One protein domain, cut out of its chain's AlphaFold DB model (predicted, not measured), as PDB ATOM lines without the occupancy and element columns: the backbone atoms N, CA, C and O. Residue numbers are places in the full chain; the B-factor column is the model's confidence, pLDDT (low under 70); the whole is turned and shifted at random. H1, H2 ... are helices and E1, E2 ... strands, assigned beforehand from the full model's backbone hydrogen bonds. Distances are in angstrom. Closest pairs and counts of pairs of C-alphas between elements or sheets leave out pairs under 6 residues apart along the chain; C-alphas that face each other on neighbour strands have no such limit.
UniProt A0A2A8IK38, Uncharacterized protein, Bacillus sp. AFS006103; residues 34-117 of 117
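What this domain is: This is residues 34 to 117 of the 117 residues of an uncharacterized protein of Bacillus sp. AFS006103 (UniProt A0A2A8IK38). A strongly twisted wall of five strands, E1 to E5, has two helices over one face and its other face bare. H1 crosses the E2 and E3 part of the wall, H2 runs along E4, and the two helices meet in a corner at their joined ends. The printed part has 84 residues, with the order E1 H1 H2 E2 E3 E4 E5 along the chain; the sheet runs E1 E2 E3 E4 E5, all antiparallel, and the class is mixed, helices and strands. It is compact, with a radius of gyration of the C-alphas of 12.5 A, and spans 34 by 24 by 21 A.

How they stand to each other: Start with E3, residues 87 to 95, an inner strand. Beside it is E2, residues 77 to 81, with N 79 and O 89 at 2.9 A, within hydrogen-bond range. Beyond E2 is the edge strand E1, residues 35 to 37, where N 80 and O 36 are 2.8 A apart. On the other side of E3 look for E4, residues 101 to 107, with N 92 and O 104 at 2.9 A. Next is the edge strand E5, residues 110 to 116, with N 105 and O 113 at 2.9 A. E2 to E5 form a meander, each strand the antiparallel neighbour of the one before, and each step is a hairpin. Two layers, helices on one face of a sheet, are completed by H1, residues 40 to 52, and H2, residues 54 to 65. H1 has a height over the sheet of 10.0 A and runs across the strands, at 80 degrees to E2 on the local plane; its closest C-alphas to E2 are Lys 43 and Val 78, 6.4 A. H2, on the same face at a height of 9.4 A, runs along the strands, at 23 degrees to E4 on the local plane; its closest C-alphas to E5 are Ala 55 and Tyr 111, 6.3 A. H1 and H2 are close but not clearly touching, nearest at the C-alphas of Leu 50 and Phe 56, 6.4 A, and at 71 degrees only just about perpendicular. In both helices every O i to N i+4 pair is within hydrogen-bond range.

Where its parts are: Find C-alpha 87 at (146.706, 104.903, 198.774); from there E3 runs 25.4 A to C-alpha 95. E4 is 19.2 A long, E5 18.3 A, E2 12.7 A and E1 6.7 A. H1 begins at C-alpha 40, (143.616, 95.385, 182.955), and is 18.6 A long; H2 is 16.7 A. E5 ends at C-alpha 116, (155.095, 117.994, 185.119).

The domain as a whole: The C-alphas farthest apart are those of Asp 85 and Glu 98, 37.0 A. The printed part has no cut. The link from H2 to E2 is long, with 11 residues, and its residues 69 to 70 pair antiparallel with residues 94 to 95 of E3; the other links are tight. Mean pLDDT of the printed part is 95.8, and no printed residue is under 70.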
ATOM      1  N   ASP A  34     157.192 102.194 198.024       90.81
ATOM      2  CA  ASP A  34     156.748 100.875 197.591       90.81
ATOM      3  C   ASP A  34     155.428 101.050 196.837       90.81
ATOM      4  O   ASP A  34     154.403 101.431 197.414       90.81
ATOM      5  N   VAL A  35     155.477 100.862 195.521       92.44
ATOM      6  CA  VAL A  35     154.357 101.127 194.623       92.44
ATOM      7  C   VAL A  35     154.125  99.970 193.663       92.44
ATOM      8  O   VAL A  35     155.056  99.453 193.048       92.44
ATOM      9  N   SER A  36     152.855  99.621 193.465       94.94
ATOM     10  CA  SER A  36     152.437  98.620 192.483       94.94
ATOM     11  C   SER A  36     151.535  99.240 191.418       94.94
ATOM     12  O   SER A  36     150.512  99.845 191.756       94.94
ATOM     13  N   PRO A  37     151.848  99.088 190.121       96.69
ATOM     14  CA  PRO A  37     150.953  99.528 189.061       96.69
ATOM     15  C   PRO A  37     149.717  98.623 188.962       96.69
ATOM     16  O   PRO A  37     149.795  97.406 189.133       96.69
ATOM     17  N   VAL A  38     148.570  99.212 188.621       97.31
ATOM     18  CA  VAL A  38     147.313  98.491 188.384       97.31
ATOM     19  C   VAL A  38     147.037  98.414 186.884       97.31
ATOM     20  O   VAL A  38     147.093  99.414 186.165       97.31
ATOM     21  N   PHE A  39     146.687  97.221 186.397       96.81
ATOM     22  CA  PHE A  39     146.457  96.957 184.975       96.81
ATOM     23  C   PHE A  39     145.105  96.280 184.705       96.81
ATOM     24  O   PHE A  39     144.400  95.840 185.611       96.81
ATOM     25  N   GLY A  40     144.751  96.181 183.421       96.62
ATOM     26  CA  GLY A  40     143.616  95.385 182.955       96.62
ATOM     27  C   GLY A  40     142.251  95.895 183.423       96.62
ATOM     28  O   GLY A  40     141.995  97.099 183.459       96.62
ATOM     29  N   ALA A  41     141.352  94.961 183.737       97.69
ATOM     30  CA  ALA A  41     139.974  95.271 184.112       97.69
ATOM     31  C   ALA A  41     139.880  96.117 185.391       97.69
ATOM     32  O   ALA A  41     139.055  97.027 185.451       97.69
ATOM     33  N   GLU A  42     140.758  95.870 186.366       97.62
ATOM     34  CA  GLU A  42     140.760  96.614 187.628       97.62
ATOM     35  C   GLU A  42     141.128  98.082 187.408       97.62
ATOM     36  O   GLU A  42     140.422  98.984 187.859       97.62
ATOM     37  N   LYS A  43     142.157  98.335 186.589       97.94
ATOM     38  CA  LYS A  43     142.497  99.693 186.145       97.94
ATOM     39  C   LYS A  43     141.292 100.374 185.496       97.94
ATOM     40  O   LYS A  43     140.986 101.517 185.818       97.94
ATOM     41  N   ASN A  44     140.605  99.687 184.585       98.12
ATOM     42  CA  ASN A  44     139.470 100.267 183.866       98.12
ATOM     43  C   ASN A  44     138.316 100.640 184.805       98.12
ATOM     44  O   ASN A  44     137.698 101.684 184.606       98.12
ATOM     45  N   LYS A  45     138.051  99.821 185.828       98.31
ATOM     46  CA  LYS A  45     137.041 100.103 186.852       98.31
ATOM     47  C   LYS A  45     137.386 101.375 187.628       98.31
ATOM     48  O   LYS A  45     136.580 102.300 187.651       98.31
ATOM     49  N   ILE A  46     138.603 101.456 188.164       98.31
ATOM     50  CA  ILE A  46     139.097 102.621 188.917       98.31
ATOM     51  C   ILE A  46     139.022 103.896 188.071       98.31
ATOM     52  O   ILE A  46     138.545 104.936 188.521       98.31
ATOM     53  N   VAL A  47     139.463 103.817 186.815       98.44
ATOM     54  CA  VAL A  47     139.432 104.951 185.885       98.44
ATOM     55  C   VAL A  47     137.998 105.390 185.586       98.44
ATOM     56  O   VAL A  47     137.720 106.590 185.557       98.44
ATOM     57  N   ALA A  48     137.078 104.447 185.379       98.44
ATOM     58  CA  ALA A  48     135.673 104.756 185.134       98.44
ATOM     59  C   ALA A  48     135.007 105.417 186.353       98.44
ATOM     60  O   ALA A  48     134.278 106.401 186.193       98.44
ATOM     61  N   GLU A  49     135.290 104.920 187.558       98.50
ATOM     62  CA  GLU A  49     134.823 105.506 188.818       98.50
ATOM     63  C   GLU A  49     135.360 106.933 188.996       98.50
ATOM     64  O   GLU A  49     134.579 107.858 189.237       98.50
ATOM     65  N   LEU A  50     136.663 107.149 188.773       98.50
ATOM     66  CA  LEU A  50     137.277 108.473 188.864       98.50
ATOM     67  C   LEU A  50     136.664 109.459 187.865       98.50
ATOM     68  O   LEU A  50     136.247 110.540 188.268       98.50
ATOM     69  N   ILE A  51     136.578 109.108 186.579       98.00
ATOM     70  CA  ILE A  51     136.048 110.009 185.535       98.00
ATOM     71  C   ILE A  51     134.583 110.382 185.810       98.00
ATOM     72  O   ILE A  51     134.130 111.475 185.461       98.00
ATOM     73  N   SER A  52     133.839 109.484 186.454       98.06
ATOM     74  CA  SER A  52     132.444 109.713 186.832       98.06
ATOM     75  C   SER A  52     132.293 110.598 188.075       98.06
ATOM     76  O   SER A  52     131.214 111.170 188.277       98.06
ATOM     77  N   SER A  53     133.351 110.744 188.880       98.44
ATOM     78  CA  SER A  53     133.356 111.515 190.125       98.44
ATOM     79  C   SER A  53     133.192 113.022 189.901       98.44
ATOM     80  O   SER A  53     133.477 113.557 188.826       98.44
ATOM     81  N   GLN A  54     132.738 113.726 190.941       98.50
ATOM     82  CA  GLN A  54     132.643 115.185 190.907       98.50
ATOM     83  C   GLN A  54     134.030 115.841 190.920       98.50
ATOM     84  O   GLN A  54     134.277 116.733 190.116       98.50
ATOM     85  N   ALA A  55     134.962 115.322 191.729       98.12
ATOM     86  CA  ALA A  55     136.332 115.830 191.813       98.12
ATOM     87  C   ALA A  55     137.027 115.868 190.442       98.12
ATOM     88  O   ALA A  55     137.680 116.851 190.097       98.12
ATOM     89  N   PHE A  56     136.841 114.826 189.625       98.50
ATOM     90  CA  PHE A  56     137.371 114.809 188.264       98.50
ATOM     91  C   PHE A  56     136.716 115.861 187.364       98.50
ATOM     92  O   PHE A  56     137.408 116.529 186.599       98.50
ATOM     93  N   LYS A  57     135.388 116.009 187.428       98.31
ATOM     94  CA  LYS A  57     134.651 116.986 186.610       98.31
ATOM     95  C   LYS A  57     135.063 118.415 186.951       98.31
ATOM     96  O   LYS A  57     135.276 119.202 186.031       98.31
ATOM     97  N   ASP A  58     135.235 118.710 188.234       98.25
ATOM     98  CA  ASP A  58     135.663 120.021 188.721       98.25
ATOM     99  C   ASP A  58     137.098 120.324 188.281       98.25
ATOM    100  O   ASP A  58     137.354 121.370 187.683       98.25
ATOM    101  N   ALA A  59     138.021 119.373 188.474       97.88
ATOM    102  CA  ALA A  59     139.401 119.505 188.013       97.88
ATOM    103  C   ALA A  59     139.467 119.697 186.493       97.88
ATOM    104  O   ALA A  59     140.122 120.616 186.010       97.88
ATOM    105  N   LYS A  60     138.731 118.887 185.722       97.62
ATOM    106  CA  LYS A  60     138.652 119.015 184.262       97.62
ATOM    107  C   LYS A  60     138.150 120.393 183.841       97.62
ATOM    108  O   LYS A  60     138.693 120.968 182.903       97.62
ATOM    109  N   PHE A  61     137.105 120.902 184.492       97.56
ATOM    110  CA  PHE A  61     136.543 122.212 184.180       97.56
ATOM    111  C   PHE A  61     137.543 123.336 184.470       97.56
ATOM    112  O   PHE A  61     137.765 124.176 183.600       97.56
ATOM    113  N   SER A  62     138.190 123.307 185.639       96.94
ATOM    114  CA  SER A  62     139.228 124.277 186.013       96.94
ATOM    115  C   SER A  62     140.395 124.258 185.027       96.94
ATOM    116  O   SER A  62     140.756 125.287 184.474       96.94
ATOM    117  N   LEU A  63     140.939 123.076 184.735       96.69
ATOM    118  CA  LEU A  63     142.083 122.929 183.835       96.69
ATOM    119  C   LEU A  63     141.760 123.367 182.404       96.69
ATOM    120  O   LEU A  63     142.592 123.975 181.736       96.69
ATOM    121  N   MET A  64     140.536 123.108 181.942       95.94
ATOM    122  CA  MET A  64     140.078 123.579 180.639       95.94
ATOM    123  C   MET A  64     140.011 125.110 180.574       95.94
ATOM    124  O   MET A  64     140.341 125.674 179.530       95.94
ATOM    125  N   TYR A  65     139.611 125.780 181.661       95.44
ATOM    126  CA  TYR A  65     139.632 127.244 181.753       95.44
ATOM    127  C   TYR A  65     141.057 127.800 181.628       95.44
ATOM    128  O   TYR A  65     141.267 128.810 180.961       95.44
ATOM    129  N   ASP A  66     142.040 127.067 182.151       94.19
ATOM    130  CA  ASP A  66     143.468 127.389 182.046       94.19
ATOM    131  C   ASP A  66     144.081 127.008 180.681       94.19
ATOM    132  O   ASP A  66     145.288 127.115 180.468       94.19
ATOM    133  N   GLY A  67     143.268 126.544 179.724       96.06
ATOM    134  CA  GLY A  67     143.732 126.133 178.399       96.06
ATOM    135  C   GLY A  67     144.426 124.771 178.367       96.06
ATOM    136  O   GLY A  67     145.056 124.427 177.364       96.06
ATOM    137  N   ILE A  68     144.308 123.984 179.436       96.25
ATOM    138  CA  ILE A  68     144.919 122.666 179.575       96.25
ATOM    139  C   ILE A  68     143.861 121.593 179.289       96.25
ATOM    140  O   ILE A  68     142.799 121.531 179.907       96.25
ATOM    141  N   SER A  69     144.139 120.716 178.326       94.94
ATOM    142  CA  SER A  69     143.138 119.817 177.745       94.94
ATOM    143  C   SER A  69     143.383 118.341 178.046       94.94
ATOM    144  O   SER A  69     144.504 117.839 177.976       94.94
ATOM    145  N   TRP A  70     142.301 117.613 178.318       96.25
ATOM    146  CA  TRP A  70     142.311 116.156 178.448       96.25
ATOM    147  C   TRP A  70     141.949 115.487 177.119       96.25
ATOM    148  O   TRP A  70     140.932 115.822 176.511       96.25
ATOM    149  N   LYS A  71     142.746 114.500 176.687       94.44
ATOM    150  CA  LYS A  71     142.574 113.789 175.400       94.44
ATOM    151  C   LYS A  71     142.008 112.367 175.532       94.44
ATOM    152  O   LYS A  71     142.070 111.586 174.585       94.44
ATOM    153  N   GLY A  72     141.446 112.022 176.689       95.19
ATOM    154  CA  GLY A  72     140.780 110.738 176.926       95.19
ATOM    155  C   GLY A  72     141.543 109.783 177.850       95.19
ATOM    156  O   GLY A  72     142.635 110.068 178.335       95.19
ATOM    157  N   ALA A  73     140.933 108.631 178.128       95.31
ATOM    158  CA  ALA A  73     141.329 107.760 179.238       95.31
ATOM    159  C   ALA A  73     142.503 106.804 178.950       95.31
ATOM    160  O   ALA A  73     143.009 106.162 179.866       95.31
ATOM    161  N   LYS A  74     142.939 106.691 177.686       92.94
ATOM    162  CA  LYS A  74     143.877 105.650 177.223       92.94
ATOM    163  C   LYS A  74     145.175 105.588 178.039       92.94
ATOM    164  O   LYS A  74     145.648 104.499 178.350       92.94
ATOM    165  N   ASN A  75     145.721 106.753 178.378       94.56
ATOM    166  CA  ASN A  75     147.030 106.892 179.014       94.56
ATOM    167  C   ASN A  75     146.924 107.270 180.502       94.56
ATOM    168  O   ASN A  75     147.881 107.783 181.062       94.56
ATOM    169  N   ILE A  76     145.763 107.067 181.137       97.88
ATOM    170  CA  ILE A  76     145.645 107.249 182.589       97.88
ATOM    171  C   ILE A  76     146.460 106.161 183.280       97.88
ATOM    172  O   ILE A  76     146.376 104.992 182.899       97.88
ATOM    173  N   GLU A  77     147.233 106.531 184.289       96.75
ATOM    174  CA  GLU A  77     148.039 105.618 185.094       96.75
ATOM    175  C   GLU A  77     147.394 105.431 186.460       96.75
ATOM    176  O   GLU A  77     146.838 106.369 187.024       96.75
ATOM    177  N   VAL A  78     147.436 104.202 186.970       97.88
ATOM    178  CA  VAL A  78     146.874 103.850 188.274       97.88
ATOM    179  C   VAL A  78     147.933 103.074 189.035       97.88
ATOM    180  O   VAL A  78     148.463 102.084 188.524       97.88
ATOM    181  N   ILE A  79     148.241 103.540 190.236       96.56
ATOM    182  CA  ILE A  79     149.292 103.012 191.098       96.56
ATOM    183  C   ILE A  79     148.727 102.895 192.513       96.56
ATOM    184  O   ILE A  79     148.012 103.780 192.978       96.56
ATOM    185  N   VAL A  80     149.052 101.809 193.204       96.31
ATOM    186  CA  VAL A  80     148.824 101.666 194.644       96.31
ATOM    187  C   VAL A  80     150.127 101.980 195.357       96.31
ATOM    188  O   VAL A  80     151.153 101.388 195.034       96.31
ATOM    189  N   ASN A  81     150.089 102.902 196.313       94.19
ATOM    190  CA  ASN A  81     151.223 103.240 197.163       94.19
ATOM    191  C   ASN A  81     151.115 102.500 198.501       94.19
ATOM    192  O   ASN A  81     150.308 102.859 199.357       94.19
ATOM    193  N   HIS A  82     151.929 101.462 198.673       93.44
ATOM    194  CA  HIS A  82     151.961 100.616 199.865       93.44
ATOM    195  C   HIS A  82     152.627 101.310 201.059       93.44
ATOM    196  O   HIS A  82     152.294 101.003 202.201       93.44
ATOM    197  N   THR A  83     153.503 102.288 200.815       91.69
ATOM    198  CA  THR A  83     154.119 103.119 201.864       91.69
ATOM    199  C   THR A  83     153.096 104.006 202.584       91.69
ATOM    200  O   THR A  83     153.277 104.320 203.758       91.69
ATOM    201  N   HIS A  84     152.007 104.385 201.910       88.44
ATOM    202  CA  HIS A  84     150.958 105.257 202.442       88.44
ATOM    203  C   HIS A  84     149.593 104.556 202.479       88.44
ATOM    204  O   HIS A  84     148.677 104.940 201.758       88.44
ATOM    205  N   ASP A  85     149.452 103.520 203.310       91.19
ATOM    206  CA  ASP A  85     148.178 102.825 203.574       91.19
ATOM    207  C   ASP A  85     147.452 102.309 202.316       91.19
ATOM    208  O   ASP A  85     146.223 102.324 202.230       91.19
ATOM    209  N   ASN A  86     148.207 101.825 201.324       93.62
ATOM    210  CA  ASN A  86     147.681 101.401 200.019       93.62
ATOM    211  C   ASN A  86     146.902 102.513 199.293       93.62
ATOM    212  O   ASN A  86     145.915 102.238 198.606       93.62
ATOM    213  N   ALA A  87     147.335 103.771 199.437       95.75
ATOM    214  CA  ALA A  87     146.706 104.903 198.774       95.75
ATOM    215  C   ALA A  87     146.655 104.696 197.257       95.75
ATOM    216  O   ALA A  87     147.657 104.387 196.606       95.75
ATOM    217  N   LEU A  88     145.468 104.901 196.692       97.38
ATOM    218  CA  LEU A  88     145.226 104.768 195.268       97.38
ATOM    219  C   LEU A  88     145.566 106.082 194.569       97.38
ATOM    220  O   LEU A  88     144.857 107.079 194.718       97.38
ATOM    221  N   MET A  89     146.642 106.072 193.795       97.25
ATOM    222  CA  MET A  89     147.121 107.209 193.022       97.25
ATOM    223  C   MET A  89     146.707 107.044 191.561       97.25
ATOM    224  O   MET A  89     146.984 106.020 190.935       97.25
ATOM    225  N   VAL A  90     146.050 108.058 191.001       98.25
ATOM    226  CA  VAL A  90     145.643 108.079 189.595       98.25
ATOM    227  C   VAL A  90     146.218 109.313 188.918       98.25
ATOM    228  O   VAL A  90     145.888 110.442 189.277       98.25
ATOM    229  N   GLY A  91     147.082 109.092 187.932       97.88
ATOM    230  CA  GLY A  91     147.661 110.138 187.099       97.88
ATOM    231  C   GLY A  91     146.877 110.279 185.801       97.88
ATOM    232  O   GLY A  91     146.862 109.363 184.976       97.88
ATOM    233  N   VAL A  92     146.225 111.424 185.597       98.31
ATOM    234  CA  VAL A  92     145.463 111.712 184.377       98.31
ATOM    235  C   VAL A  92     146.268 112.644 183.468       98.31
ATOM    236  O   VAL A  92     146.572 113.758 183.885       98.31
ATOM    237  N   PRO A  93     146.569 112.253 182.218       97.69
ATOM    238  CA  PRO A  93     147.358 113.068 181.304       97.69
ATOM    239  C   PRO A  93     146.546 114.223 180.720       97.69
ATOM    240  O   PRO A  93     145.489 114.034 180.109       97.69
ATOM    241  N   TYR A  94     147.095 115.418 180.860       97.19
ATOM    242  CA  TYR A  94     146.597 116.684 180.351       97.19
ATOM    243  C   TYR A  94     147.673 117.352 179.489       97.19
ATOM    244  O   TYR A  94     148.865 117.136 179.683       97.19
ATOM    245  N   TYR A  95     147.252 118.155 178.517       96.25
ATOM    246  CA  TYR A  95     148.146 118.797 177.557       96.25
ATOM    247  C   TYR A  95     147.956 120.306 177.581       96.25
ATOM    248  O   TYR A  95     146.824 120.774 177.426       96.25
ATOM    249  N   THR A  96     149.049 121.050 177.735       95.06
ATOM    250  CA  THR A  96     149.040 122.513 177.588       95.06
ATOM    251  C   THR A  96     148.798 122.911 176.129       95.06
ATOM    252  O   THR A  96     148.804 122.063 175.227       95.06
ATOM    253  N   GLN A  97     148.597 124.206 175.875       93.75
ATOM    254  CA  GLN A  97     148.408 124.729 174.518       93.75
ATOM    255  C   GLN A  97     149.643 124.500 173.630       93.75
ATOM    256  O   GLN A  97     149.512 124.258 172.432       93.75
ATOM    257  N   GLU A  98     150.832 124.489 174.229       93.06
ATOM    258  CA  GLU A  98     152.120 124.208 173.584       93.06
ATOM    259  C   GLU A  98     152.345 122.705 173.348       93.06
ATOM    260  O   GLU A  98     153.296 122.310 172.675       93.06
ATOM    261  N   GLY A  99     151.467 121.853 173.884       92.31
ATOM    262  CA  GLY A  99     151.538 120.400 173.757       92.31
ATOM    263  C   GLY A  99     152.342 119.696 174.849       92.31
ATOM    264  O   GLY A  99     152.507 118.477 174.757       92.31
ATOM    265  N   SER A 100     152.798 120.410 175.883       94.25
ATOM    266  CA  SER A 100     153.488 119.814 177.033       94.25
ATOM    267  C   SER A 100     152.553 118.896 177.818       94.25
ATOM    268  O   SER A 100     151.386 119.225 178.036       94.25
ATOM    269  N   LEU A 101     153.066 117.738 178.235       94.56
ATOM    270  CA  LEU A 101     152.333 116.760 179.035       94.56
ATOM    271  C   LEU A 101     152.423 117.119 180.523       94.56
ATOM    272  O   LEU A 101     153.513 117.258 181.068       94.56
ATOM    273  N   MET A 102     151.268 117.212 181.169       95.88
ATOM    274  CA  MET A 102     151.104 117.402 182.608       95.88
ATOM    275  C   MET A 102     150.226 116.277 183.156       95.88
ATOM    276  O   MET A 102     149.319 115.810 182.466       95.88
ATOM    277  N   MET A 103     150.432 115.867 184.402       97.06
ATOM    278  CA  MET A 103     149.589 114.873 185.066       97.06
ATOM    279  C   MET A 103     148.737 115.542 186.128       97.06
ATOM    280  O   MET A 103     149.257 116.058 187.112       97.06
ATOM    281  N   ALA A 104     147.420 115.502 185.952       97.75
ATOM    282  CA  ALA A 104     146.481 115.767 187.030       97.75
ATOM    283  C   ALA A 104     146.479 114.559 187.971       97.75
ATOM    284  O   ALA A 104     146.063 113.465 187.582       97.75
ATOM    285  N   VAL A 105     146.976 114.754 189.189       97.62
ATOM    286  CA  VAL A 105     147.137 113.690 190.182       97.62
ATOM    287  C   VAL A 105     145.912 113.641 191.081       97.62
ATOM    288  O   VAL A 105     145.486 114.660 191.627       97.62
ATOM    289  N   PHE A 106     145.367 112.442 191.263       98.19
ATOM    290  CA  PHE A 106     144.313 112.162 192.227       98.19
ATOM    291  C   PHE A 106     144.796 111.117 193.229       98.19
ATOM    292  O   PHE A 106     145.341 110.092 192.824       98.19
ATOM    293  N   ILE A 107     144.576 111.349 194.522       97.06
ATOM    294  CA  ILE A 107     144.879 110.386 195.588       97.06
ATOM    295  C   ILE A 107     143.578 110.053 196.303       97.06
ATOM    296  O   ILE A 107     142.897 110.947 196.800       97.06
ATOM    297  N   ASN A 108     143.201 108.773 196.312       97.06
ATOM    298  CA  ASN A 108     141.932 108.293 196.868       97.06
ATOM    299  C   ASN A 108     140.716 109.097 196.351       97.06
ATOM    300  O   ASN A 108     139.789 109.409 197.093       97.06
ATOM    301  N   GLY A 109     140.745 109.471 195.066       97.00
ATOM    302  CA  GLY A 109     139.692 110.249 194.403       97.00
ATOM    303  C   GLY A 109     139.741 111.766 194.629       97.00
ATOM    304  O   GLY A 109     138.959 112.486 194.011       97.00
ATOM    305  N   VAL A 110     140.657 112.274 195.458       97.81
ATOM    306  CA  VAL A 110     140.833 113.712 195.719       97.81
ATOM    307  C   VAL A 110     141.852 114.300 194.752       97.81
ATOM    308  O   VAL A 110     142.925 113.732 194.573       97.81
ATOM    309  N   TYR A 111     141.532 115.439 194.138       97.81
ATOM    310  CA  TYR A 111     142.446 116.143 193.239       97.81
ATOM    311  C   TYR A 111     143.580 116.823 194.017       97.81
ATOM    312  O   TYR A 111     143.322 117.625 194.913       97.81
ATOM    313  N   MET A 112     144.826 116.523 193.650       97.06
ATOM    314  CA  MET A 112     146.033 117.019 194.323       97.06
ATOM    315  C   MET A 112     146.761 118.117 193.539       97.06
ATOM    316  O   MET A 112     147.632 118.782 194.094       97.06
ATOM    317  N   GLY A 113     146.416 118.317 192.264       95.94
ATOM    318  CA  GLY A 113     147.042 119.312 191.392       95.94
ATOM    319  C   GLY A 113     147.683 118.716 190.140       95.94
ATOM    320  O   GLY A 113     147.490 117.541 189.816       95.94
ATOM    321  N   LEU A 114     148.441 119.556 189.431       95.75
ATOM    322  CA  LEU A 114     149.238 119.168 188.270       95.75
ATOM    323  C   LEU A 114     150.694 118.918 188.662       95.75
ATOM    324  O   LEU A 114     151.294 119.724 189.369       95.75
ATOM    325  N   ALA A 115     151.279 117.859 188.112       90.56
ATOM    326  CA  ALA A 115     152.714 117.615 188.124       90.56
ATOM    327  C   ALA A 115     153.253 117.579 186.680       90.56
ATOM    328  O   ALA A 115     152.594 116.996 185.812       90.56
ATOM    329  N   PRO A 116     154.408 118.203 186.390       86.69
ATOM    330  CA  PRO A 116     155.095 117.994 185.119       86.69
ATOM    331  C   PRO A 116     155.625 116.554 185.030       86.69
ATOM    332  O   PRO A 116     155.985 115.970 186.054       86.69
ATOM    333  N   MET A 117     155.655 116.002 183.815       71.31
ATOM    334  CA  MET A 117     156.284 114.708 183.494       71.31
ATOM    335  C   MET A 117     157.660 114.906 182.876       71.31
ATOM    336  O   MET A 117     157.804 115.860 182.075       71.31
TER     337      MET A 117